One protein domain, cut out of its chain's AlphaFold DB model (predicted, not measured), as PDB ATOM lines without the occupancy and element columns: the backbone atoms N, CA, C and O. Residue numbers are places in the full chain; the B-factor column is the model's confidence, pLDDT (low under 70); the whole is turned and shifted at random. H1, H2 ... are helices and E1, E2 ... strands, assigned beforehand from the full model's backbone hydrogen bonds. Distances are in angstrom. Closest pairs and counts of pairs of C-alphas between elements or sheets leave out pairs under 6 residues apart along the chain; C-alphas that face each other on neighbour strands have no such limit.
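What this domain is: This is residues 268 to 297 and 329 to 464 of the 538 residues of an uncharacterized protein of viral metagenome (UniProt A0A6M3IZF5). A flat slab of helices: the long H1 and H8 run side by side along one edge, the helical hairpin of H6 and H7 fills the middle, and H5 with the short H2, H3 and H4 makes the other edge. H1, H6, H7 and H8 form an up-and-down bundle, each running against the one before it, though it is loosely joined where H1 meets H6 and H7 meets H8; a tiny antiparallel sheet, E1 - E2, sits by H7 and the first residues of H6. The printed part has 166 residues with eight named helices and two named strands, in the order H1 E1 H2 H3 H4 H5 E2 H6 H7 H8, and is mostly helix. It is only just compact, close to loose, with a radius of gyration of the C-alphas of 18.1 A and spans of 56 by 41 by 18 A.

How they stand to each other: H1, residues 268 to 294, touches H8, residues 432 to 462, at a shallow tilt of 20 degrees, opposite ways; the closest C-alphas, of Lys 268 and Ala 455, are 5.8 A apart. With residues 279 to 286 alone H1 touches H6, residues 379 to 398, closest at Phe 282 and Val 380, 6.0 A between C-alphas. E1, residues 334 to 336, is antiparallel to E2, residues 376 to 378, with N 335 and O 377 2.8 A apart and N 377 and O 335 3.0 A apart, within hydrogen-bond range. H2, residues 338 to 343, and H3, residues 345 to 349, both touch H5, residues 358 to 374; the closest C-alphas are Ser 338 and Lys 372, 5.4 A, and Leu 348 and Val 361, 5.5 A. H4, residues 351 to 356, and H5 touch only at the corner, closest at the C-alphas of Arg 354 and Val 361, 6.3 A. H7, residues 402 to 428, touches H5, the same way at a shallow tilt of 30 degrees, with C-alphas 360 and 406 closest at 4.9 A. H6 and H7, a hairpin, touch at 26 degrees, a shallow tilt, with the C-alphas of Ile 386 and Ala 415 closest at 5.0 A. H7 and H8 are close but not clearly touching; the closest C-alphas, 426 and 438, are 6.9 A apart. Every O i to N i+4 pair is within hydrogen-bond range in H1, H3, H4, H5 and H7, but 14 of 16 in H6, 23 of 27 in H8 and 0 of 2 in H2, where 3 of 3 O i to N i+3 pairs are.

Where its parts are: H1 begins at C-alpha 268, (372.955, 254.528, 183.615), and is 39.8 A long. H5 measures 24.6 A, H6 29.7 A and H7 39.4 A, first to last C-alpha. H8, 45.2 A, has a kink of 25 degrees near residue 450 and ends at C-alpha 462, (362.848, 250.947, 176.779).

The domain as a whole: The C-alphas of Pro 297 and Lys 464, the two farthest apart, are 63.2 A apart. Residues 298 to 328 are not printed; C-alphas 297 and 329 are 11.0 A apart across this cut. Of the links that are printed whole, each is tight. The mean pLDDT of the printed part is 91.1; residues 296 to 297, 329 and 462 to 464 are under 70.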
ATOM      1  N   LYS A 268     371.758 254.373 184.457       93.50
ATOM      2  CA  LYS A 268     372.955 254.528 183.615       93.50
ATOM      3  C   LYS A 268     373.919 255.545 184.228       93.50
ATOM      4  O   LYS A 268     375.090 255.234 184.425       93.50
ATOM      5  N   GLN A 269     373.410 256.719 184.606       95.75
ATOM      6  CA  GLN A 269     374.205 257.751 185.277       95.75
ATOM      7  C   GLN A 269     374.708 257.296 186.651       95.75
ATOM      8  O   GLN A 269     375.805 257.664 187.049       95.75
ATOM      9  N   PHE A 270     373.951 256.464 187.369       97.56
ATOM     10  CA  PHE A 270     374.403 255.909 188.644       97.56
ATOM     11  C   PHE A 270     375.602 254.973 188.430       97.56
ATOM     12  O   PHE A 270     376.606 255.095 189.123       97.56
ATOM     13  N   SER A 271     375.558 254.103 187.417       94.88
ATOM     14  CA  SER A 271     376.718 253.280 187.050       94.88
ATOM     15  C   SER A 271     377.945 254.136 186.713       94.88
ATOM     16  O   SER A 271     379.024 253.883 187.238       94.88
ATOM     17  N   GLN A 272     377.772 255.190 185.910       93.94
ATOM     18  CA  GLN A 272     378.853 256.124 185.559       93.94
ATOM     19  C   GLN A 272     379.417 256.844 186.787       93.94
ATOM     20  O   GLN A 272     380.627 256.960 186.937       93.94
ATOM     21  N   ALA A 273     378.556 257.285 187.703       96.94
ATOM     22  CA  ALA A 273     378.997 257.933 188.930       96.94
ATOM     23  C   ALA A 273     379.812 256.994 189.827       96.94
ATOM     24  O   ALA A 273     380.769 257.439 190.461       96.94
ATOM     25  N   ILE A 274     379.475 255.700 189.861       96.12
ATOM     26  CA  ILE A 274     380.283 254.698 190.564       96.12
ATOM     27  C   ILE A 274     381.674 254.587 189.927       96.12
ATOM     28  O   ILE A 274     382.666 254.599 190.655       96.12
ATOM     29  N   GLU A 275     381.766 254.521 188.597       93.06
ATOM     30  CA  GLU A 275     383.048 254.461 187.878       93.06
ATOM     31  C   GLU A 275     383.909 255.711 188.126       93.06
ATOM     32  O   GLU A 275     385.079 255.598 188.496       93.06
ATOM     33  N   GLU A 276     383.327 256.905 188.009       94.88
ATOM     34  CA  GLU A 276     384.030 258.172 188.236       94.88
ATOM     35  C   GLU A 276     384.484 258.317 189.702       94.88
ATOM     36  O   GLU A 276     385.603 258.751 189.966       94.88
ATOM     37  N   THR A 277     383.677 257.856 190.666       96.50
ATOM     38  CA  THR A 277     384.054 257.835 192.094       96.50
ATOM     39  C   THR A 277     385.169 256.833 192.382       96.50
ATOM     40  O   THR A 277     386.074 257.115 193.168       96.50
ATOM     41  N   LYS A 278     385.167 255.666 191.724       95.44
ATOM     42  CA  LYS A 278     386.292 254.726 191.811       95.44
ATOM     43  C   LYS A 278     387.576 255.339 191.264       95.44
ATOM     44  O   LYS A 278     388.623 255.128 191.868       95.44
ATOM     45  N   ARG A 279     387.508 256.106 190.167       92.81
ATOM     46  CA  ARG A 279     388.680 256.810 189.622       92.81
ATOM     47  C   ARG A 279     389.297 257.747 190.659       92.81
ATOM     48  O   ARG A 279     390.492 257.632 190.903       92.81
ATOM     49  N   THR A 280     388.491 258.568 191.330       95.38
ATOM     50  CA  THR A 280     388.965 259.443 192.419       95.38
ATOM     51  C   THR A 280     389.626 258.645 193.546       95.38
ATOM     52  O   THR A 280     390.712 258.988 194.001       95.38
ATOM     53  N   ILE A 281     389.043 257.508 193.944       95.12
ATOM     54  CA  ILE A 281     389.666 256.624 194.943       95.12
ATOM     55  C   ILE A 281     391.024 256.095 194.455       95.12
ATOM     56  O   ILE A 281     391.953 255.975 195.252       95.12
ATOM     57  N   PHE A 282     391.182 255.784 193.165       93.06
ATOM     58  CA  PHE A 282     392.472 255.356 192.613       93.06
ATOM     59  C   PHE A 282     393.517 256.459 192.567       93.06
ATOM     60  O   PHE A 282     394.691 256.177 192.798       93.06
ATOM     61  N   GLU A 283     393.102 257.694 192.319       93.19
ATOM     62  CA  GLU A 283     393.975 258.861 192.426       93.19
ATOM     63  C   GLU A 283     394.452 259.042 193.880       93.19
ATOM     64  O   GLU A 283     395.644 259.243 194.108       93.19
ATOM     65  N   GLU A 284     393.573 258.850 194.874       93.94
ATOM     66  CA  GLU A 284     393.952 258.841 196.297       93.94
ATOM     67  C   GLU A 284     394.931 257.698 196.630       93.94
ATOM     68  O   GLU A 284     395.909 257.900 197.354       93.94
ATOM     69  N   TYR A 285     394.713 256.499 196.080       92.12
ATOM     70  CA  TYR A 285     395.642 255.374 196.231       92.12
ATOM     71  C   TYR A 285     397.031 255.682 195.663       92.12
ATOM     72  O   TYR A 285     398.037 255.384 196.312       92.12
ATOM     73  N   ASP A 286     397.088 256.248 194.457       89.50
ATOM     74  CA  ASP A 286     398.337 256.601 193.781       89.50
ATOM     75  C   ASP A 286     399.078 257.720 194.526       89.50
ATOM     76  O   ASP A 286     400.290 257.636 194.731       89.50
ATOM     77  N   ALA A 287     398.348 258.720 195.027       91.75
ATOM     78  CA  ALA A 287     398.908 259.775 195.864       91.75
ATOM     79  C   ALA A 287     399.538 259.213 197.150       91.75
ATOM     80  O   ALA A 287     400.671 259.565 197.479       91.75
ATOM     81  N   LEU A 288     398.855 258.289 197.840       90.75
ATOM     82  CA  LEU A 288     399.398 257.625 199.031       90.75
ATOM     83  C   LEU A 288     400.631 256.771 198.713       90.75
ATOM     84  O   LEU A 288     401.583 256.754 199.492       90.75
ATOM     85  N   ALA A 289     400.633 256.073 197.574       87.38
ATOM     86  CA  ALA A 289     401.789 255.293 197.144       87.38
ATOM     87  C   ALA A 289     403.004 256.199 196.877       87.38
ATOM     88  O   ALA A 289     404.087 255.940 197.400       87.38
ATOM     89  N   LYS A 290     402.810 257.315 196.163       87.88
ATOM     90  CA  LYS A 290     403.853 258.327 195.916       87.88
ATOM     91  C   LYS A 290     404.362 258.976 197.203       87.88
ATOM     92  O   LYS A 290     405.563 259.198 197.340       87.88
ATOM     93  N   GLU A 291     403.469 259.262 198.154       88.69
ATOM     94  CA  GLU A 291     403.849 259.761 199.479       88.69
ATOM     95  C   GLU A 291     404.757 258.749 200.190       88.69
ATOM     96  O   GLU A 291     405.803 259.131 200.710       88.69
ATOM     97  N   SER A 292     404.413 257.458 200.151       83.81
ATOM     98  CA  SER A 292     405.224 256.401 200.767       83.81
ATOM     99  C   SER A 292     406.585 256.203 200.088       83.81
ATOM    100  O   SER A 292     407.577 255.977 200.778       83.81
ATOM    101  N   ASP A 293     406.665 256.383 198.765       81.31
ATOM    102  CA  ASP A 293     407.923 256.311 198.014       81.31
ATOM    103  C   ASP A 293     408.884 257.456 198.378       81.31
ATOM    104  O   ASP A 293     410.097 257.252 198.381       81.31
ATOM    105  N   LYS A 294     408.378 258.645 198.745       80.62
ATOM    106  CA  LYS A 294     409.219 259.780 199.174       80.62
ATOM    107  C   LYS A 294     409.996 259.483 200.461       80.62
ATOM    108  O   LYS A 294     411.089 260.011 200.648       80.62
ATOM    109  N   TYR A 295     409.440 258.652 201.339       74.94
ATOM    110  CA  TYR A 295     410.080 258.259 202.596       74.94
ATOM    111  C   TYR A 295     410.998 257.046 202.450       74.94
ATOM    112  O   TYR A 295     411.536 256.577 203.454       74.94
ATOM    113  N   ARG A 296     411.225 256.552 201.225       66.00
ATOM    114  CA  ARG A 296     412.246 255.534 201.002       66.00
ATOM    115  C   ARG A 296     413.612 256.109 201.364       66.00
ATOM    116  O   ARG A 296     414.039 257.073 200.719       66.00
ATOM    117  N   PRO A 297     414.324 255.538 202.356       63.78
ATOM    118  CA  PRO A 297     415.714 255.895 202.571       63.78
ATOM    119  C   PRO A 297     416.443 255.683 201.247       63.78
ATOM    120  O   PRO A 297     416.285 254.645 200.599       63.78
ATOM    121  N   GLU A 329     406.467 249.530 203.433       62.84
ATOM    122  CA  GLU A 329     406.418 250.047 202.068       62.84
ATOM    123  C   GLU A 329     405.337 249.302 201.271       62.84
ATOM    124  O   GLU A 329     405.378 248.077 201.142       62.84
ATOM    125  N   GLN A 330     404.363 250.035 200.728       71.81
ATOM    126  CA  GLN A 330     403.385 249.485 199.790       71.81
ATOM    127  C   GLN A 330     403.809 249.933 198.388       71.81
ATOM    128  O   GLN A 330     403.827 251.136 198.128       71.81
ATOM    129  N   PRO A 331     404.177 249.019 197.473       74.44
ATOM    130  CA  PRO A 331     404.501 249.412 196.109       74.44
ATOM    131  C   PRO A 331     403.274 250.031 195.429       74.44
ATOM    132  O   PRO A 331     402.139 249.629 195.695       74.44
ATOM    133  N   ALA A 332     403.507 250.976 194.512       83.38
ATOM    134  CA  ALA A 332     402.458 251.520 193.656       83.38
ATOM    135  C   ALA A 332     401.615 250.395 193.028       83.38
ATOM    136  O   ALA A 332     402.150 249.370 192.593       83.38
ATOM    137  N   ILE A 333     400.295 250.593 192.978       87.88
ATOM    138  CA  ILE A 333     399.343 249.605 192.460       87.88
ATOM    139  C   ILE A 333     399.620 249.390 190.973       87.88
ATOM    140  O   ILE A 333     399.259 250.225 190.142       87.88
ATOM    141  N   LYS A 334     400.247 248.260 190.643       94.12
ATOM    142  CA  LYS A 334     400.526 247.852 189.265       94.12
ATOM    143  C   LYS A 334     399.735 246.600 188.908       94.12
ATOM    144  O   LYS A 334     399.741 245.607 189.634       94.12
ATOM    145  N   VAL A 335     399.056 246.663 187.773       94.81
ATOM    146  CA  VAL A 335     398.326 245.561 187.150       94.81
ATOM    147  C   VAL A 335     399.234 244.938 186.100       94.81
ATOM    148  O   VAL A 335     399.621 245.594 185.138       94.81
ATOM    149  N   ASP A 336     399.609 243.682 186.324       95.44
ATOM    150  CA  ASP A 336     400.511 242.914 185.465       95.44
ATOM    151  C   ASP A 336     399.780 242.392 184.217       95.44
ATOM    152  O   ASP A 336     398.974 241.455 184.288       95.44
ATOM    153  N   LEU A 337     400.101 242.984 183.066       95.69
ATOM    154  CA  LEU A 337     399.459 242.699 181.782       95.69
ATOM    155  C   LEU A 337     399.918 241.371 181.176       95.69
ATOM    156  O   LEU A 337     399.211 240.808 180.338       95.69
ATOM    157  N   SER A 338     401.055 240.822 181.616       92.25
ATOM    158  CA  SER A 338     401.574 239.554 181.089       92.25
ATOM    159  C   SER A 338     400.622 238.386 181.373       92.25
ATOM    160  O   SER A 338     400.371 237.544 180.510       92.25
ATOM    161  N   LYS A 339     400.001 238.392 182.558       92.50
ATOM    162  CA  LYS A 339     399.014 237.395 182.992       92.50
ATOM    163  C   LYS A 339     397.722 237.438 182.177       92.50
ATOM    164  O   LYS A 339     397.121 236.391 181.966       92.50
ATOM    165  N   ILE A 340     397.321 238.611 181.676       90.25
ATOM    166  CA  ILE A 340     396.165 238.750 180.768       90.25
ATOM    167  C   ILE A 340     396.436 238.005 179.464       90.25
ATOM    168  O   ILE A 340     395.531 237.439 178.857       90.25
ATOM    169  N   GLY A 341     397.703 237.941 179.058       83.00
ATOM    170  CA  GLY A 341     398.085 237.259 177.841       83.00
ATOM    171  C   GLY A 341     397.795 235.758 177.831       83.00
ATOM    172  O   GLY A 341     397.462 235.202 176.784       83.00
ATOM    173  N   ASN A 342     397.837 235.113 178.999       88.94
ATOM    174  CA  ASN A 342     397.491 233.696 179.137       88.94
ATOM    175  C   ASN A 342     396.003 233.434 178.861       88.94
ATOM    176  O   ASN A 342     395.643 232.359 178.389       88.94
ATOM    177  N   GLU A 343     395.151 234.429 179.090       91.31
ATOM    178  CA  GLU A 343     393.696 234.329 178.941       91.31
ATOM    179  C   GLU A 343     393.254 234.491 177.484       91.31
ATOM    180  O   GLU A 343     392.194 234.008 177.098       91.31
ATOM    181  N   LEU A 344     394.088 235.109 176.640       94.94
ATOM    182  CA  LEU A 344     393.884 235.138 175.188       94.94
ATOM    183  C   LEU A 344     394.362 233.847 174.504       94.94
ATOM    184  O   LEU A 344     394.024 233.601 173.345       94.94
ATOM    185  N   ALA A 345     395.105 232.982 175.204       94.19
ATOM    186  CA  ALA A 345     395.636 231.750 174.627       94.19
ATOM    187  C   ALA A 345     394.560 230.800 174.053       94.19
ATOM    188  O   ALA A 345     394.809 230.242 172.983       94.19
ATOM    189  N   PRO A 346     393.374 230.610 174.673       96.25
ATOM    190  CA  PRO A 346     392.305 229.800 174.085       96.25
ATOM    191  C   PRO A 346     391.801 230.351 172.744       96.25
ATOM    192  O   PRO A 346     391.579 229.573 171.818       96.25
ATOM    193  N   VAL A 347     391.687 231.679 172.608       96.62
ATOM    194  CA  VAL A 347     391.294 232.342 171.349       96.62
ATOM    195  C   VAL A 347     392.357 232.098 170.279       96.62
ATOM    196  O   VAL A 347     392.042 231.661 169.177       96.62
ATOM    197  N   LEU A 348     393.632 232.282 170.635       97.12
ATOM    198  CA  LEU A 348     394.761 232.108 169.717       97.12
ATOM    199  C   LEU A 348     394.969 230.657 169.264       97.12
ATOM    200  O   LEU A 348     395.441 230.424 168.151       97.12
ATOM    201  N   LYS A 349     394.643 229.677 170.115       97.50
ATOM    202  CA  LYS A 349     394.783 228.237 169.830       97.50
ATOM    203  C   LYS A 349     393.552 227.623 169.156       97.50
ATOM    204  O   LYS A 349     393.624 226.475 168.719       97.50
ATOM    205  N   SER A 350     392.437 228.347 169.071       97.88
ATOM    206  CA  SER A 350     391.197 227.830 168.494       97.88
ATOM    207  C   SER A 350     391.331 227.623 166.984       97.88
ATOM    208  O   SER A 350     391.452 228.586 166.231       97.88
ATOM    209  N   LYS A 351     391.277 226.362 166.531       98.19
ATOM    210  CA  LYS A 351     391.239 226.026 165.095       98.19
ATOM    211  C   LYS A 351     389.988 226.608 164.429       98.19
ATOM    212  O   LYS A 351     390.092 227.270 163.410       98.19
ATOM    213  N   VAL A 352     388.841 226.489 165.101       96.75
ATOM    214  CA  VAL A 352     387.550 226.996 164.615       96.75
ATOM    215  C   VAL A 352     387.588 228.503 164.357       96.75
ATOM    216  O   VAL A 352     387.093 228.953 163.333       96.75
ATOM    217  N   LEU A 353     388.194 229.295 165.251       95.94
ATOM    218  CA  LEU A 353     388.299 230.743 165.029       95.94
ATOM    219  C   LEU A 353     389.277 231.090 163.906       95.94
ATOM    220  O   LEU A 353     389.055 232.078 163.222       95.94
ATOM    221  N   ARG A 354     390.328 230.294 163.684       97.25
ATOM    222  CA  ARG A 354     391.232 230.501 162.542       97.25
ATOM    223  C   ARG A 354     390.533 230.234 161.212       97.25
ATOM    224  O   ARG A 354     390.753 230.985 160.273       97.25
ATOM    225  N   ASP A 355     389.688 229.210 161.167       96.25
ATOM    226  CA  ASP A 355     388.990 228.813 159.944       96.25
ATOM    227  C   ASP A 355     387.796 229.736 159.641       96.25
ATOM    228  O   ASP A 355     387.551 230.072 158.486       96.25
ATOM    229  N   LEU A 356     387.051 230.159 160.672       95.62
ATOM    230  CA  LEU A 356     385.799 230.915 160.507       95.62
ATOM    231  C   LEU A 356     385.933 232.431 160.701       95.62
ATOM    232  O   LEU A 356     385.052 233.174 160.269       95.62
ATOM    233  N   SER A 357     386.952 232.906 161.418       96.44
ATOM    234  CA  SER A 357     387.122 234.330 161.757       96.44
ATOM    235  C   SER A 357     388.601 234.685 161.992       96.44
ATOM    236  O   SER A 357     388.965 235.108 163.102       96.44
ATOM    237  N   PRO A 358     389.487 234.484 160.994       96.81
ATOM    238  CA  PRO A 358     390.931 234.696 161.136       96.81
ATOM    239  C   PRO A 358     391.289 236.103 161.641       96.81
ATOM    240  O   PRO A 358     392.222 236.252 162.432       96.81
ATOM    241  N   GLU A 359     390.494 237.117 161.300       96.38
ATOM    242  CA  GLU A 359     390.641 238.497 161.769       96.38
ATOM    243  C   GLU A 359     390.512 238.637 163.297       96.38
ATOM    244  O   GLU A 359     391.128 239.512 163.908       96.38
ATOM    245  N   THR A 360     389.746 237.754 163.947       96.25
ATOM    246  CA  THR A 360     389.621 237.719 165.414       96.25
ATOM    247  C   THR A 360     390.911 237.223 166.054       96.25
ATOM    248  O   THR A 360     391.354 237.761 167.071       96.25
ATOM    249  N   VAL A 361     391.526 236.200 165.457       97.81
ATOM    250  CA  VAL A 361     392.787 235.618 165.929       97.81
ATOM    251  C   VAL A 361     393.932 236.607 165.725       97.81
ATOM    252  O   VAL A 361     394.740 236.798 166.635       97.81
ATOM    253  N   GLU A 362     393.970 237.279 164.573       97.69
ATOM    254  CA  GLU A 362     394.935 238.341 164.285       97.69
ATOM    255  C   GLU A 362     394.812 239.491 165.293       97.69
ATOM    256  O   GLU A 362     395.800 239.871 165.925       97.69
ATOM    257  N   TYR A 363     393.590 239.978 165.535       97.19
ATOM    258  CA  TYR A 363     393.339 241.031 166.516       97.19
ATOM    259  C   TYR A 363     393.743 240.618 167.940       97.19
ATOM    260  O   TYR A 363     394.393 241.389 168.649       97.19
ATOM    261  N   ALA A 364     393.414 239.390 168.357       97.56
ATOM    262  CA  ALA A 364     393.832 238.853 169.652       97.56
ATOM    263  C   ALA A 364     395.362 238.778 169.777       97.56
ATOM    264  O   ALA A 364     395.904 239.082 170.840       97.56
ATOM    265  N   SER A 365     396.057 238.405 168.699       97.44
ATOM    266  CA  SER A 365     397.518 238.300 168.658       97.44
ATOM    267  C   SER A 365     398.178 239.676 168.765       97.44
ATOM    268  O   SER A 365     399.042 239.889 169.615       97.44
ATOM    269  N   ALA A 366     397.701 240.645 167.978       97.62
ATOM    270  CA  ALA A 366     398.169 242.026 168.044       97.62
ATOM    271  C   ALA A 366     397.960 242.617 169.447       97.62
ATOM    272  O   ALA A 366     398.894 243.148 170.048       97.62
ATOM    273  N   ARG A 367     396.762 242.439 170.020       96.50
ATOM    274  CA  ARG A 367     396.442 242.907 171.374       96.50
ATOM    275  C   ARG A 367     397.340 242.263 172.431       96.50
ATOM    276  O   ARG A 367     397.795 242.957 173.338       96.50
ATOM    277  N   LEU A 368     397.605 240.961 172.318       95.81
ATOM    278  CA  LEU A 368     398.510 240.239 173.211       95.81
ATOM    279  C   LEU A 368     399.920 240.837 173.191       95.81
ATOM    280  O   LEU A 368     400.504 241.044 174.255       95.81
ATOM    281  N   ASN A 369     400.458 241.110 172.003       96.06
ATOM    282  CA  ASN A 369     401.803 241.665 171.853       96.06
ATOM    283  C   ASN A 369     401.894 243.060 172.479       96.06
ATOM    284  O   ASN A 369     402.762 243.280 173.318       96.06
ATOM    285  N   THR A 370     400.923 243.941 172.213       95.38
ATOM    286  CA  THR A 370     400.868 245.271 172.842       95.38
ATOM    287  C   THR A 370     400.803 245.194 174.372       95.38
ATOM    288  O   THR A 370     401.477 245.954 175.067       95.38
ATOM    289  N   LEU A 371     400.011 244.267 174.929       95.06
ATOM    290  CA  LEU A 371     399.916 244.080 176.382       95.06
ATOM    291  C   LEU A 371     401.237 243.575 176.986       95.06
ATOM    292  O   LEU A 371     401.630 244.035 178.059       95.06
ATOM    293  N   LYS A 372     401.937 242.665 176.299       94.38
ATOM    294  CA  LYS A 372     403.253 242.159 176.725       94.38
ATOM    295  C   LYS A 372     404.329 243.239 176.681       94.38
ATOM    296  O   LYS A 372     405.066 243.374 177.650       94.38
ATOM    297  N   GLU A 373     404.391 244.008 175.596       95.06
ATOM    298  CA  GLU A 373     405.344 245.112 175.426       95.06
ATOM    299  C   GLU A 373     405.163 246.190 176.498       95.06
ATOM    300  O   GLU A 373     406.139 246.714 177.030       95.06
ATOM    301  N   ARG A 374     403.911 246.490 176.872       96.00
ATOM    302  CA  ARG A 374     403.611 247.467 177.926       96.00
ATOM    303  C   ARG A 374     403.973 246.968 179.328       96.00
ATOM    304  O   ARG A 374     404.339 247.770 180.184       96.00
ATOM    305  N   GLY A 375     403.836 245.667 179.587       96.19
ATOM    306  CA  GLY A 375     404.182 245.014 180.853       96.19
ATOM    307  C   GLY A 375     403.197 245.270 182.001       96.19
ATOM    308  O   GLY A 375     402.656 244.320 182.564       96.19
ATOM    309  N   SER A 376     402.925 246.532 182.355       96.31
ATOM    310  CA  SER A 376     402.018 246.875 183.463       96.31
ATOM    311  C   SER A 376     401.225 248.166 183.245       96.31
ATOM    312  O   SER A 376     401.682 249.061 182.535       96.31
ATOM    313  N   TYR A 377     400.073 248.275 183.910       95.94
ATOM    314  CA  TYR A 377     399.327 249.529 184.077       95.94
ATOM    315  C   TYR A 377     399.248 249.940 185.545       95.94
ATOM    316  O   TYR A 377     399.164 249.095 186.435       95.94
ATOM    317  N   THR A 378     399.216 251.243 185.808       93.06
ATOM    318  CA  THR A 378     398.751 251.797 187.088       93.06
ATOM    319  C   THR A 378     397.250 251.545 187.280       93.06
ATOM    320  O   THR A 378     396.534 251.186 186.338       93.06
ATOM    321  N   ALA A 379     396.732 251.750 188.493       90.69
ATOM    322  CA  ALA A 379     395.295 251.633 188.762       90.69
ATOM    323  C   ALA A 379     394.444 252.562 187.871       90.69
ATOM    324  O   ALA A 379     393.421 252.134 187.331       90.69
ATOM    325  N   VAL A 380     394.897 253.805 187.674       89.31
ATOM    326  CA  VAL A 380     394.210 254.811 186.850       89.31
ATOM    327  C   VAL A 380     394.244 254.423 185.371       89.31
ATOM    328  O   VAL A 380     393.194 254.363 184.734       89.31
ATOM    329  N   GLU A 381     395.416 254.061 184.835       93.88
ATOM    330  CA  GLU A 381     395.539 253.582 183.447       93.88
ATOM    331  C   GLU A 381     394.699 252.325 183.196       93.88
ATOM    332  O   GLU A 381     394.116 252.170 182.127       93.88
ATOM    333  N   THR A 382     394.593 251.436 184.188       95.00
ATOM    334  CA  THR A 382     393.771 250.227 184.076       95.00
ATOM    335  C   THR A 382     392.291 250.571 183.921       95.00
ATOM    336  O   THR A 382     391.613 249.966 183.092       95.00
ATOM    337  N   GLN A 383     391.774 251.544 184.680       89.69
ATOM    338  CA  GLN A 383     390.390 252.008 184.526       89.69
ATOM    339  C   GLN A 383     390.146 252.669 183.174       89.69
ATOM    340  O   GLN A 383     389.140 252.375 182.531       89.69
ATOM    341  N   GLU A 384     391.074 253.513 182.725       89.62
ATOM    342  CA  GLU A 384     390.992 254.153 181.411       89.62
ATOM    343  C   GLU A 384     390.961 253.095 180.297       89.62
ATOM    344  O   GLU A 384     390.092 253.121 179.426       89.62
ATOM    345  N   ALA A 385     391.836 252.086 180.380       94.88
ATOM    346  CA  ALA A 385     391.847 250.961 179.453       94.88
ATOM    347  C   ALA A 385     390.517 250.190 179.475       94.88
ATOM    348  O   ALA A 385     389.960 249.905 178.418       94.88
ATOM    349  N   ILE A 386     389.964 249.889 180.658       92.12
ATOM    350  CA  ILE A 386     388.653 249.232 180.789       92.12
ATOM    351  C   ILE A 386     387.546 250.082 180.156       92.12
ATOM    352  O   ILE A 386     386.687 249.534 179.466       92.12
ATOM    353  N   LYS A 387     387.554 251.402 180.367       87.56
ATOM    354  CA  LYS A 387     386.574 252.333 179.797       87.56
ATOM    355  C   LYS A 387     386.625 252.331 178.271       87.56
ATOM    356  O   LYS A 387     385.585 252.138 177.645       87.56
ATOM    357  N   ILE A 388     387.816 252.466 177.688       90.69
ATOM    358  CA  ILE A 388     388.028 252.426 176.231       90.69
ATOM    359  C   ILE A 388     387.562 251.081 175.655       90.69
ATOM    360  O   ILE A 388     386.859 251.051 174.647       90.69
ATOM    361  N   LEU A 389     387.886 249.968 176.321       92.50
ATOM    362  CA  LEU A 389     387.426 248.641 175.904       92.50
ATOM    363  C   LEU A 389     385.897 248.519 175.986       92.50
ATOM    364  O   LEU A 389     385.289 247.962 175.089       92.50
ATOM    365  N   ASN A 390     385.228 249.066 177.004       86.56
ATOM    366  CA  ASN A 390     383.758 249.025 177.045       86.56
ATOM    367  C   ASN A 390     383.114 249.903 175.962       86.56
ATOM    368  O   ASN A 390     382.061 249.545 175.438       86.56
ATOM    369  N   GLN A 391     383.736 251.031 175.611       85.69
ATOM    370  CA  GLN A 391     383.274 251.880 174.510       85.69
ATOM    371  C   GLN A 391     383.366 251.148 173.164       85.69
ATOM    372  O   GLN A 391     382.445 251.261 172.352       85.69
ATOM    373  N   SER A 392     384.419 250.350 172.937       87.38
ATOM    374  CA  SER A 392     384.506 249.517 171.730       87.38
ATOM    375  C   SER A 392     383.397 248.460 171.689       87.38
ATOM    376  O   SER A 392     382.824 248.233 170.624       87.38
ATOM    377  N   LEU A 393     383.009 247.884 172.836       87.44
ATOM    378  CA  LEU A 393     381.866 246.960 172.925       87.44
ATOM    379  C   LEU A 393     380.539 247.634 172.553       87.44
ATOM    380  O   LEU A 393     379.718 247.023 171.871       87.44
ATOM    381  N   GLU A 394     380.317 248.883 172.974       81.00
ATOM    382  CA  GLU A 394     379.092 249.628 172.651       81.00
ATOM    383  C   GLU A 394     378.950 249.871 171.142       81.00
ATOM    384  O   GLU A 394     377.850 249.746 170.597       81.00
ATOM    385  N   ALA A 395     380.059 250.138 170.443       81.50
ATOM    386  CA  ALA A 395     380.062 250.303 168.990       81.50
ATOM    387  C   ALA A 395     379.581 249.037 168.253       81.50
ATOM    388  O   ALA A 395     378.853 249.140 167.267       81.50
ATOM    389  N   VAL A 396     379.900 247.844 168.768       85.38
ATOM    390  CA  VAL A 396     379.476 246.565 168.165       85.38
ATOM    391  C   VAL A 396     377.969 246.347 168.256       85.38
ATOM    392  O   VAL A 396     377.386 245.727 167.371       85.38
ATOM    393  N   TYR A 397     377.313 246.885 169.286       77.44
ATOM    394  CA  TYR A 397     375.854 246.818 169.386       77.44
ATOM    395  C   TYR A 397     375.143 247.734 168.386       77.44
ATOM    396  O   TYR A 397     373.982 247.476 168.071       77.44
ATOM    397  N   LYS A 398     375.815 248.780 167.888       82.69
ATOM    398  CA  LYS A 398     375.263 249.680 166.866       82.69
ATOM    399  C   LYS A 398     375.382 249.092 165.461       82.69
ATOM    400  O   LYS A 398     374.434 249.217 164.695       82.69
ATOM    401  N   ASP A 399     376.503 248.437 165.150       88.44
ATOM    402  CA  ASP A 399     376.744 247.810 163.842       88.44
ATOM    403  C   ASP A 399     377.462 246.442 163.973       88.44
ATOM    404  O   ASP A 399     378.701 246.349 163.997       88.44
ATOM    405  N   PRO A 400     376.695 245.347 164.143       90.19
ATOM    406  CA  PRO A 400     377.249 244.031 164.435       90.19
ATOM    407  C   PRO A 400     377.680 243.275 163.164       90.19
ATOM    408  O   PRO A 400     376.925 242.464 162.627       90.19
ATOM    409  N   THR A 401     378.938 243.428 162.746       92.62
ATOM    410  CA  THR A 401     379.588 242.578 161.729       92.62
ATOM    411  C   THR A 401     380.302 241.377 162.379       92.62
ATOM    412  O   THR A 401     380.616 241.420 163.572       92.62
ATOM    413  N   PRO A 402     380.581 240.274 161.653       89.06
ATOM    414  CA  PRO A 402     381.360 239.152 162.194       89.06
ATOM    415  C   PRO A 402     382.715 239.587 162.776       89.06
ATOM    416  O   PRO A 402     383.037 239.240 163.913       89.06
ATOM    417  N   ALA A 403     383.433 240.457 162.059       89.56
ATOM    418  CA  ALA A 403     384.708 241.012 162.502       89.56
ATOM    419  C   ALA A 403     384.570 241.864 163.776       89.56
ATOM    420  O   ALA A 403     385.383 241.746 164.697       89.56
ATOM    421  N   THR A 404     383.532 242.709 163.879       92.06
ATOM    422  CA  THR A 404     383.327 243.524 165.089       92.06
ATOM    423  C   THR A 404     382.923 242.665 166.285       92.06
ATOM    424  O   THR A 404     383.437 242.888 167.379       92.06
ATOM    425  N   LYS A 405     382.113 241.614 166.093       90.81
ATOM    426  CA  LYS A 405     381.797 240.630 167.147       90.81
ATOM    427  C   LYS A 405     383.046 239.920 167.670       90.81
ATOM    428  O   LYS A 405     383.198 239.781 168.882       90.81
ATOM    429  N   GLY A 406     383.947 239.520 166.774       93.44
ATOM    430  CA  GLY A 406     385.239 238.935 167.124       93.44
ATOM    431  C   GLY A 406     386.105 239.860 167.981       93.44
ATOM    432  O   GLY A 406     386.589 239.466 169.044       93.44
ATOM    433  N   ARG A 407     386.232 241.131 167.575       94.94
ATOM    434  CA  ARG A 407     386.949 242.154 168.358       94.94
ATOM    435  C   ARG A 407     386.308 242.397 169.722       94.94
ATOM    436  O   ARG A 407     387.019 242.416 170.722       94.94
ATOM    437  N   ALA A 408     384.979 242.505 169.784       91.75
ATOM    438  CA  ALA A 408     384.261 242.668 171.046       91.75
ATOM    439  C   ALA A 408     384.464 241.486 171.999       91.75
ATOM    440  O   ALA A 408     384.620 241.686 173.202       91.75
ATOM    441  N   LEU A 409     384.508 240.254 171.487       92.94
ATOM    442  CA  LEU A 409     384.831 239.091 172.310       92.94
ATOM    443  C   LEU A 409     386.199 239.270 172.982       92.94
ATOM    444  O   LEU A 409     386.287 239.198 174.208       92.94
ATOM    445  N   VAL A 410     387.235 239.577 172.199       95.75
ATOM    446  CA  VAL A 410     388.602 239.796 172.698       95.75
ATOM    447  C   VAL A 410     388.652 240.951 173.702       95.75
ATOM    448  O   VAL A 410     389.165 240.779 174.810       95.75
ATOM    449  N   ASP A 411     388.076 242.104 173.365       95.50
ATOM    450  CA  ASP A 411     388.079 243.291 174.226       95.50
ATOM    451  C   ASP A 411     387.343 243.038 175.548       95.50
ATOM    452  O   ASP A 411     387.818 243.441 176.612       95.50
ATOM    453  N   SER A 412     386.229 242.298 175.514       91.44
ATOM    454  CA  SER A 412     385.482 241.926 176.718       91.44
ATOM    455  C   SER A 412     386.287 241.004 177.638       91.44
ATOM    456  O   SER A 412     386.241 241.166 178.861       91.44
ATOM    457  N   MET A 413     387.067 240.072 177.074       93.25
ATOM    458  CA  MET A 413     387.967 239.211 177.842       93.25
ATOM    459  C   MET A 413     389.049 240.054 178.517       93.25
ATOM    460  O   MET A 413     389.200 239.989 179.738       93.25
ATOM    461  N   VAL A 414     389.739 240.911 177.755       95.75
ATOM    462  CA  VAL A 414     390.792 241.791 178.286       95.75
ATOM    463  C   VAL A 414     390.240 242.703 179.386       95.75
ATOM    464  O   VAL A 414     390.801 242.737 180.480       95.75
ATOM    465  N   ALA A 415     389.110 243.377 179.156       93.88
ATOM    466  CA  ALA A 415     388.487 244.264 180.140       93.88
ATOM    467  C   ALA A 415     388.110 243.522 181.431       93.88
ATOM    468  O   ALA A 415     388.344 244.014 182.536       93.88
ATOM    469  N   ASN A 416     387.555 242.313 181.316       91.56
ATOM    470  CA  ASN A 416     387.200 241.498 182.475       91.56
ATOM    471  C   ASN A 416     388.426 241.052 183.278       91.56
ATOM    472  O   ASN A 416     388.370 241.048 184.510       91.56
ATOM    473  N   HIS A 417     389.530 240.703 182.617       94.81
ATOM    474  CA  HIS A 417     390.764 240.333 183.310       94.81
ATOM    475  C   HIS A 417     391.461 241.534 183.946       94.81
ATOM    476  O   HIS A 417     391.868 241.425 185.101       94.81
ATOM    477  N   LEU A 418     391.499 242.687 183.270       95.06
ATOM    478  CA  LEU A 418     391.975 243.944 183.856       95.06
ATOM    479  C   LEU A 418     391.214 244.278 185.144       95.06
ATOM    480  O   LEU A 418     391.840 244.539 186.170       95.06
ATOM    481  N   ARG A 419     389.874 244.190 185.128       93.69
ATOM    482  CA  ARG A 419     389.042 244.402 186.327       93.69
ATOM    483  C   ARG A 419     389.418 243.447 187.458       93.69
ATOM    484  O   ARG A 419     389.681 243.900 188.565       93.69
ATOM    485  N   LYS A 420     389.475 242.139 187.176       94.00
ATOM    486  CA  LYS A 420     389.801 241.109 188.178       94.00
ATOM    487  C   LYS A 420     391.187 241.309 188.780       94.00
ATOM    488  O   LYS A 420     391.358 241.138 189.980       94.00
ATOM    489  N   GLN A 421     392.182 241.631 187.961       95.25
ATOM    490  CA  GLN A 421     393.532 241.856 188.461       95.25
ATOM    491  C   GLN A 421     393.617 243.123 189.294       95.25
ATOM    492  O   GLN A 421     394.191 243.076 190.373       95.25
ATOM    493  N   LEU A 422     393.015 244.219 188.830       94.19
ATOM    494  CA  LEU A 422     392.939 245.454 189.598       94.19
ATOM    495  C   LEU A 422     392.277 245.211 190.959       94.19
ATOM    496  O   LEU A 422     392.834 245.592 191.985       94.19
ATOM    497  N   ASP A 423     391.145 244.504 190.967       93.38
ATOM    498  CA  ASP A 423     390.443 244.071 192.176       93.38
ATOM    499  C   ASP A 423     391.353 243.295 193.132       93.38
ATOM    500  O   ASP A 423     391.470 243.660 194.300       93.38
ATOM    501  N   THR A 424     392.024 242.253 192.634       94.31
ATOM    502  CA  THR A 424     392.948 241.437 193.430       94.31
ATOM    503  C   THR A 424     394.104 242.269 193.974       94.31
ATOM    504  O   THR A 424     394.464 242.119 195.141       94.31
ATOM    505  N   THR A 425     394.674 243.170 193.168       92.88
ATOM    506  CA  THR A 425     395.772 244.034 193.611       92.88
ATOM    507  C   THR A 425     395.304 244.953 194.737       92.88
ATOM    508  O   THR A 425     395.962 245.007 195.768       92.88
ATOM    509  N   ILE A 426     394.141 245.605 194.610       91.50
ATOM    510  CA  ILE A 426     393.578 246.469 195.665       91.50
ATOM    511  C   ILE A 426     393.254 245.669 196.929       91.50
ATOM    512  O   ILE A 426     393.470 246.134 198.049       91.50
ATOM    513  N   GLU A 427     392.727 244.455 196.772       91.62
ATOM    514  CA  GLU A 427     392.435 243.573 197.895       91.62
ATOM    515  C   GLU A 427     393.707 243.106 198.621       91.62
ATOM    516  O   GLU A 427     393.655 242.904 199.837       91.62
ATOM    517  N   GLY A 428     394.839 243.001 197.926       91.88
ATOM    518  CA  GLY A 428     396.136 242.653 198.511       91.88
ATOM    519  C   GLY A 428     396.807 243.775 199.310       91.88
ATOM    520  O   GLY A 428     397.681 243.489 200.125       91.88
ATOM    521  N   ILE A 429     396.395 245.034 199.126       90.31
ATOM    522  CA  ILE A 429     396.996 246.194 199.805       90.31
ATOM    523  C   ILE A 429     396.662 246.168 201.297       90.31
ATOM    524  O   ILE A 429     395.511 245.971 201.712       90.31
ATOM    525  N   THR A 430     397.682 246.410 202.117       89.69
ATOM    526  CA  THR A 430     397.579 246.486 203.580       89.69
ATOM    527  C   THR A 430     397.950 247.890 204.078       89.69
ATOM    528  O   THR A 430     398.348 248.754 203.307       89.69
ATOM    529  N   GLY A 431     397.737 248.182 205.364       88.44
ATOM    530  CA  GLY A 431     398.005 249.506 205.949       88.44
ATOM    531  C   GLY A 431     396.748 250.324 206.266       88.44
ATOM    532  O   GLY A 431     395.756 250.305 205.539       88.44
ATOM    533  N   ALA A 432     396.777 251.042 207.393       89.12
ATOM    534  CA  ALA A 432     395.595 251.685 207.977       89.12
ATOM    535  C   ALA A 432     394.933 252.722 207.049       89.12
ATOM    536  O   ALA A 432     393.709 252.707 206.905       89.12
ATOM    537  N   LYS A 433     395.734 253.560 206.369       89.25
ATOM    538  CA  LYS A 433     395.237 254.549 205.392       89.25
ATOM    539  C   LYS A 433     394.517 253.860 204.220       89.25
ATOM    540  O   LYS A 433     393.394 254.222 203.873       89.25
ATOM    541  N   TYR A 434     395.099 252.788 203.683       92.25
ATOM    542  CA  TYR A 434     394.534 252.034 202.563       92.25
ATOM    543  C   TYR A 434     393.277 251.231 202.922       92.25
ATOM    544  O   TYR A 434     392.419 251.027 202.066       92.25
ATOM    545  N   GLN A 435     393.112 250.806 204.181       93.94
ATOM    546  CA  GLN A 435     391.913 250.079 204.621       93.94
ATOM    547  C   GLN A 435     390.630 250.915 204.520       93.94
ATOM    548  O   GLN A 435     389.547 250.354 204.337       93.94
ATOM    549  N   ALA A 436     390.716 252.239 204.667       94.06
ATOM    550  CA  ALA A 436     389.564 253.118 204.474       94.06
ATOM    551  C   ALA A 436     389.158 253.166 202.992       94.06
ATOM    552  O   ALA A 436     387.996 252.919 202.664       94.06
ATOM    553  N   LEU A 437     390.130 253.375 202.098       94.81
ATOM    554  CA  LEU A 437     389.913 253.377 200.647       94.81
ATOM    555  C   LEU A 437     389.407 252.025 200.141       94.81
ATOM    556  O   LEU A 437     388.468 251.968 199.351       94.81
ATOM    557  N   LYS A 438     389.939 250.925 200.684       95.12
ATOM    558  CA  LYS A 438     389.550 249.558 200.316       95.12
ATOM    559  C   LYS A 438     388.098 249.280 200.673       95.12
ATOM    560  O   LYS A 438     387.386 248.627 199.912       95.12
ATOM    561  N   ARG A 439     387.641 249.792 201.821       96.06
ATOM    562  CA  ARG A 439     386.234 249.707 202.229       96.06
ATOM    563  C   ARG A 439     385.335 250.474 201.262       96.06
ATOM    564  O   ARG A 439     384.407 249.862 200.738       96.06
ATOM    565  N   LYS A 440     385.656 251.739 200.958       96.38
ATOM    566  CA  LYS A 440     384.911 252.554 199.979       96.38
ATOM    567  C   LYS A 440     384.841 251.867 198.610       96.38
ATOM    568  O   LYS A 440     383.755 251.672 198.068       96.38
ATOM    569  N   TYR A 441     385.990 251.424 198.096       95.88
ATOM    570  CA  TYR A 441     386.103 250.712 196.825       95.88
ATOM    571  C   TYR A 441     385.275 249.421 196.803       95.88
ATOM    572  O   TYR A 441     384.501 249.177 195.876       95.88
ATOM    573  N   GLY A 442     385.397 248.601 197.849       95.75
ATOM    574  CA  GLY A 442     384.662 247.349 197.967       95.75
ATOM    575  C   GLY A 442     383.146 247.555 197.992       95.75
ATOM    576  O   GLY A 442     382.424 246.765 197.384       95.75
ATOM    577  N   SER A 443     382.664 248.607 198.660       96.38
ATOM    578  CA  SER A 443     381.245 248.981 198.654       96.38
ATOM    579  C   SER A 443     380.782 249.390 197.251       96.38
ATOM    580  O   SER A 443     379.818 248.812 196.749       96.38
ATOM    581  N   LEU A 444     381.527 250.274 196.572       95.81
ATOM    582  CA  LEU A 444     381.242 250.702 195.194       95.81
ATOM    583  C   LEU A 444     381.147 249.510 194.232       95.81
ATOM    584  O   LEU A 444     380.169 249.385 193.500       95.81
ATOM    585  N   ARG A 445     382.121 248.589 194.268       94.81
ATOM    586  CA  ARG A 445     382.126 247.381 193.422       94.81
ATOM    587  C   ARG A 445     380.922 246.472 193.676       94.81
ATOM    588  O   ARG A 445     380.370 245.906 192.733       94.81
ATOM    589  N   ARG A 446     380.513 246.289 194.937       94.62
ATOM    590  CA  ARG A 446     379.363 245.428 195.262       94.62
ATOM    591  C   ARG A 446     378.057 246.005 194.718       94.62
ATOM    592  O   ARG A 446     377.273 245.254 194.144       94.62
ATOM    593  N   ILE A 447     377.862 247.317 194.840       96.12
ATOM    594  CA  ILE A 447     376.653 248.001 194.364       96.12
ATOM    595  C   ILE A 447     376.623 248.123 192.835       96.12
ATOM    596  O   ILE A 447     375.582 247.884 192.225       96.12
ATOM    597  N   GLU A 448     377.762 248.402 192.200       94.38
ATOM    598  CA  GLU A 448     377.902 248.514 190.739       94.38
ATOM    599  C   GLU A 448     377.345 247.307 189.988       94.38
ATOM    600  O   GLU A 448     376.665 247.474 188.976       94.38
ATOM    601  N   LYS A 449     377.604 246.089 190.480       92.38
ATOM    602  CA  LYS A 449     377.141 244.859 189.829       92.38
ATOM    603  C   LYS A 449     375.619 244.835 189.692       92.38
ATOM    604  O   LYS A 449     375.097 244.492 188.628       92.38
ATOM    605  N   ASP A 450     374.911 245.204 190.756       94.69
ATOM    606  CA  ASP A 450     373.452 245.210 190.758       94.69
ATOM    607  C   ASP A 450     372.895 246.426 190.006       94.69
ATOM    608  O   ASP A 450     371.936 246.273 189.246       94.69
ATOM    609  N   VAL A 451     373.526 247.602 190.129       95.00
ATOM    610  CA  VAL A 451     373.171 248.802 189.348       95.00
ATOM    611  C   VAL A 451     373.291 248.522 187.852       95.00
ATOM    612  O   VAL A 451     372.333 248.742 187.116       95.00
ATOM    613  N   THR A 452     374.413 247.954 187.406       90.38
ATOM    614  CA  THR A 452     374.665 247.588 186.004       90.38
ATOM    615  C   THR A 452     373.644 246.569 185.510       90.38
ATOM    616  O   THR A 452     373.005 246.763 184.474       90.38
ATOM    617  N   LYS A 453     373.415 245.492 186.277       92.38
ATOM    618  CA  LYS A 453     372.400 244.480 185.944       92.38
ATOM    619  C   LYS A 453     371.024 245.120 185.788       92.38
ATOM    620  O   LYS A 453     370.279 244.778 184.866       92.38
ATOM    621  N   ARG A 454     370.676 246.047 186.679       93.50
ATOM    622  CA  ARG A 454     369.388 246.726 186.647       93.50
ATOM    623  C   ARG A 454     369.284 247.720 185.496       93.50
ATOM    624  O   ARG A 454     368.238 247.737 184.856       93.50
ATOM    625  N   ALA A 455     370.345 248.460 185.192       89.69
ATOM    626  CA  ALA A 455     370.421 249.348 184.037       89.69
ATOM    627  C   ALA A 455     370.187 248.574 182.729       89.69
ATOM    628  O   ALA A 455     369.388 249.002 181.906       89.69
ATOM    629  N   ILE A 456     370.769 247.378 182.579       85.88
ATOM    630  CA  ILE A 456     370.528 246.498 181.419       85.88
ATOM    631  C   ILE A 456     369.069 246.020 181.366       85.88
ATOM    632  O   ILE A 456     368.470 245.912 180.295       85.88
ATOM    633  N   VAL A 457     368.469 245.681 182.512       90.12
ATOM    634  CA  VAL A 457     367.042 245.317 182.572       90.12
ATOM    635  C   VAL A 457     366.156 246.500 182.177       90.12
ATOM    636  O   VAL A 457     365.166 246.288 181.486       90.12
ATOM    637  N   ASP A 458     366.497 247.712 182.605       88.44
ATOM    638  CA  ASP A 458     365.758 248.938 182.289       88.44
ATOM    639  C   ASP A 458     365.888 249.311 180.804       88.44
ATOM    640  O   ASP A 458     364.880 249.468 180.121       88.44
ATOM    641  N   ALA A 459     367.105 249.287 180.255       82.12
ATOM    642  CA  ALA A 459     367.364 249.525 178.834       82.12
ATOM    643  C   ALA A 459     366.588 248.551 177.929       82.12
ATOM    644  O   ALA A 459     366.008 248.950 176.922       82.12
ATOM    645  N   ARG A 460     366.485 247.272 178.322       82.69
ATOM    646  CA  ARG A 460     365.673 246.278 177.595       82.69
ATOM    647  C   ARG A 460     364.170 246.544 177.647       82.69
ATOM    648  O   ARG A 460     363.452 246.064 176.778       82.69
ATOM    649  N   LYS A 461     363.675 247.268 178.654       84.19
ATOM    650  CA  LYS A 461     362.267 247.685 178.703       84.19
ATOM    651  C   LYS A 461     362.001 248.860 177.770       84.19
ATOM    652  O   LYS A 461     360.938 248.878 177.160       84.19
ATOM    653  N   ASN A 462     362.959 249.777 177.650       69.06
ATOM    654  CA  ASN A 462     362.848 250.947 176.779       69.06
ATOM    655  C   ASN A 462     363.035 250.588 175.295       69.06
ATOM    656  O   ASN A 462     362.372 251.173 174.450       69.06
ATOM    657  N   ASN A 463     363.825 249.555 174.972       62.19
ATOM    658  CA  ASN A 463     364.006 249.057 173.597       62.19
ATOM    659  C   ASN A 463     362.817 248.248 173.033       62.19
ATOM    660  O   ASN A 463     362.957 247.563 172.017       62.19
ATOM    661  N   LYS A 464     361.634 248.307 173.653       53.75
ATOM    662  CA  LYS A 464     360.414 247.769 173.039       53.75
ATOM    663  C   LYS A 464     359.978 248.686 171.892       53.75
ATOM    664  O   LYS A 464     359.286 249.674 172.104       53.75
TER     665      LYS A 464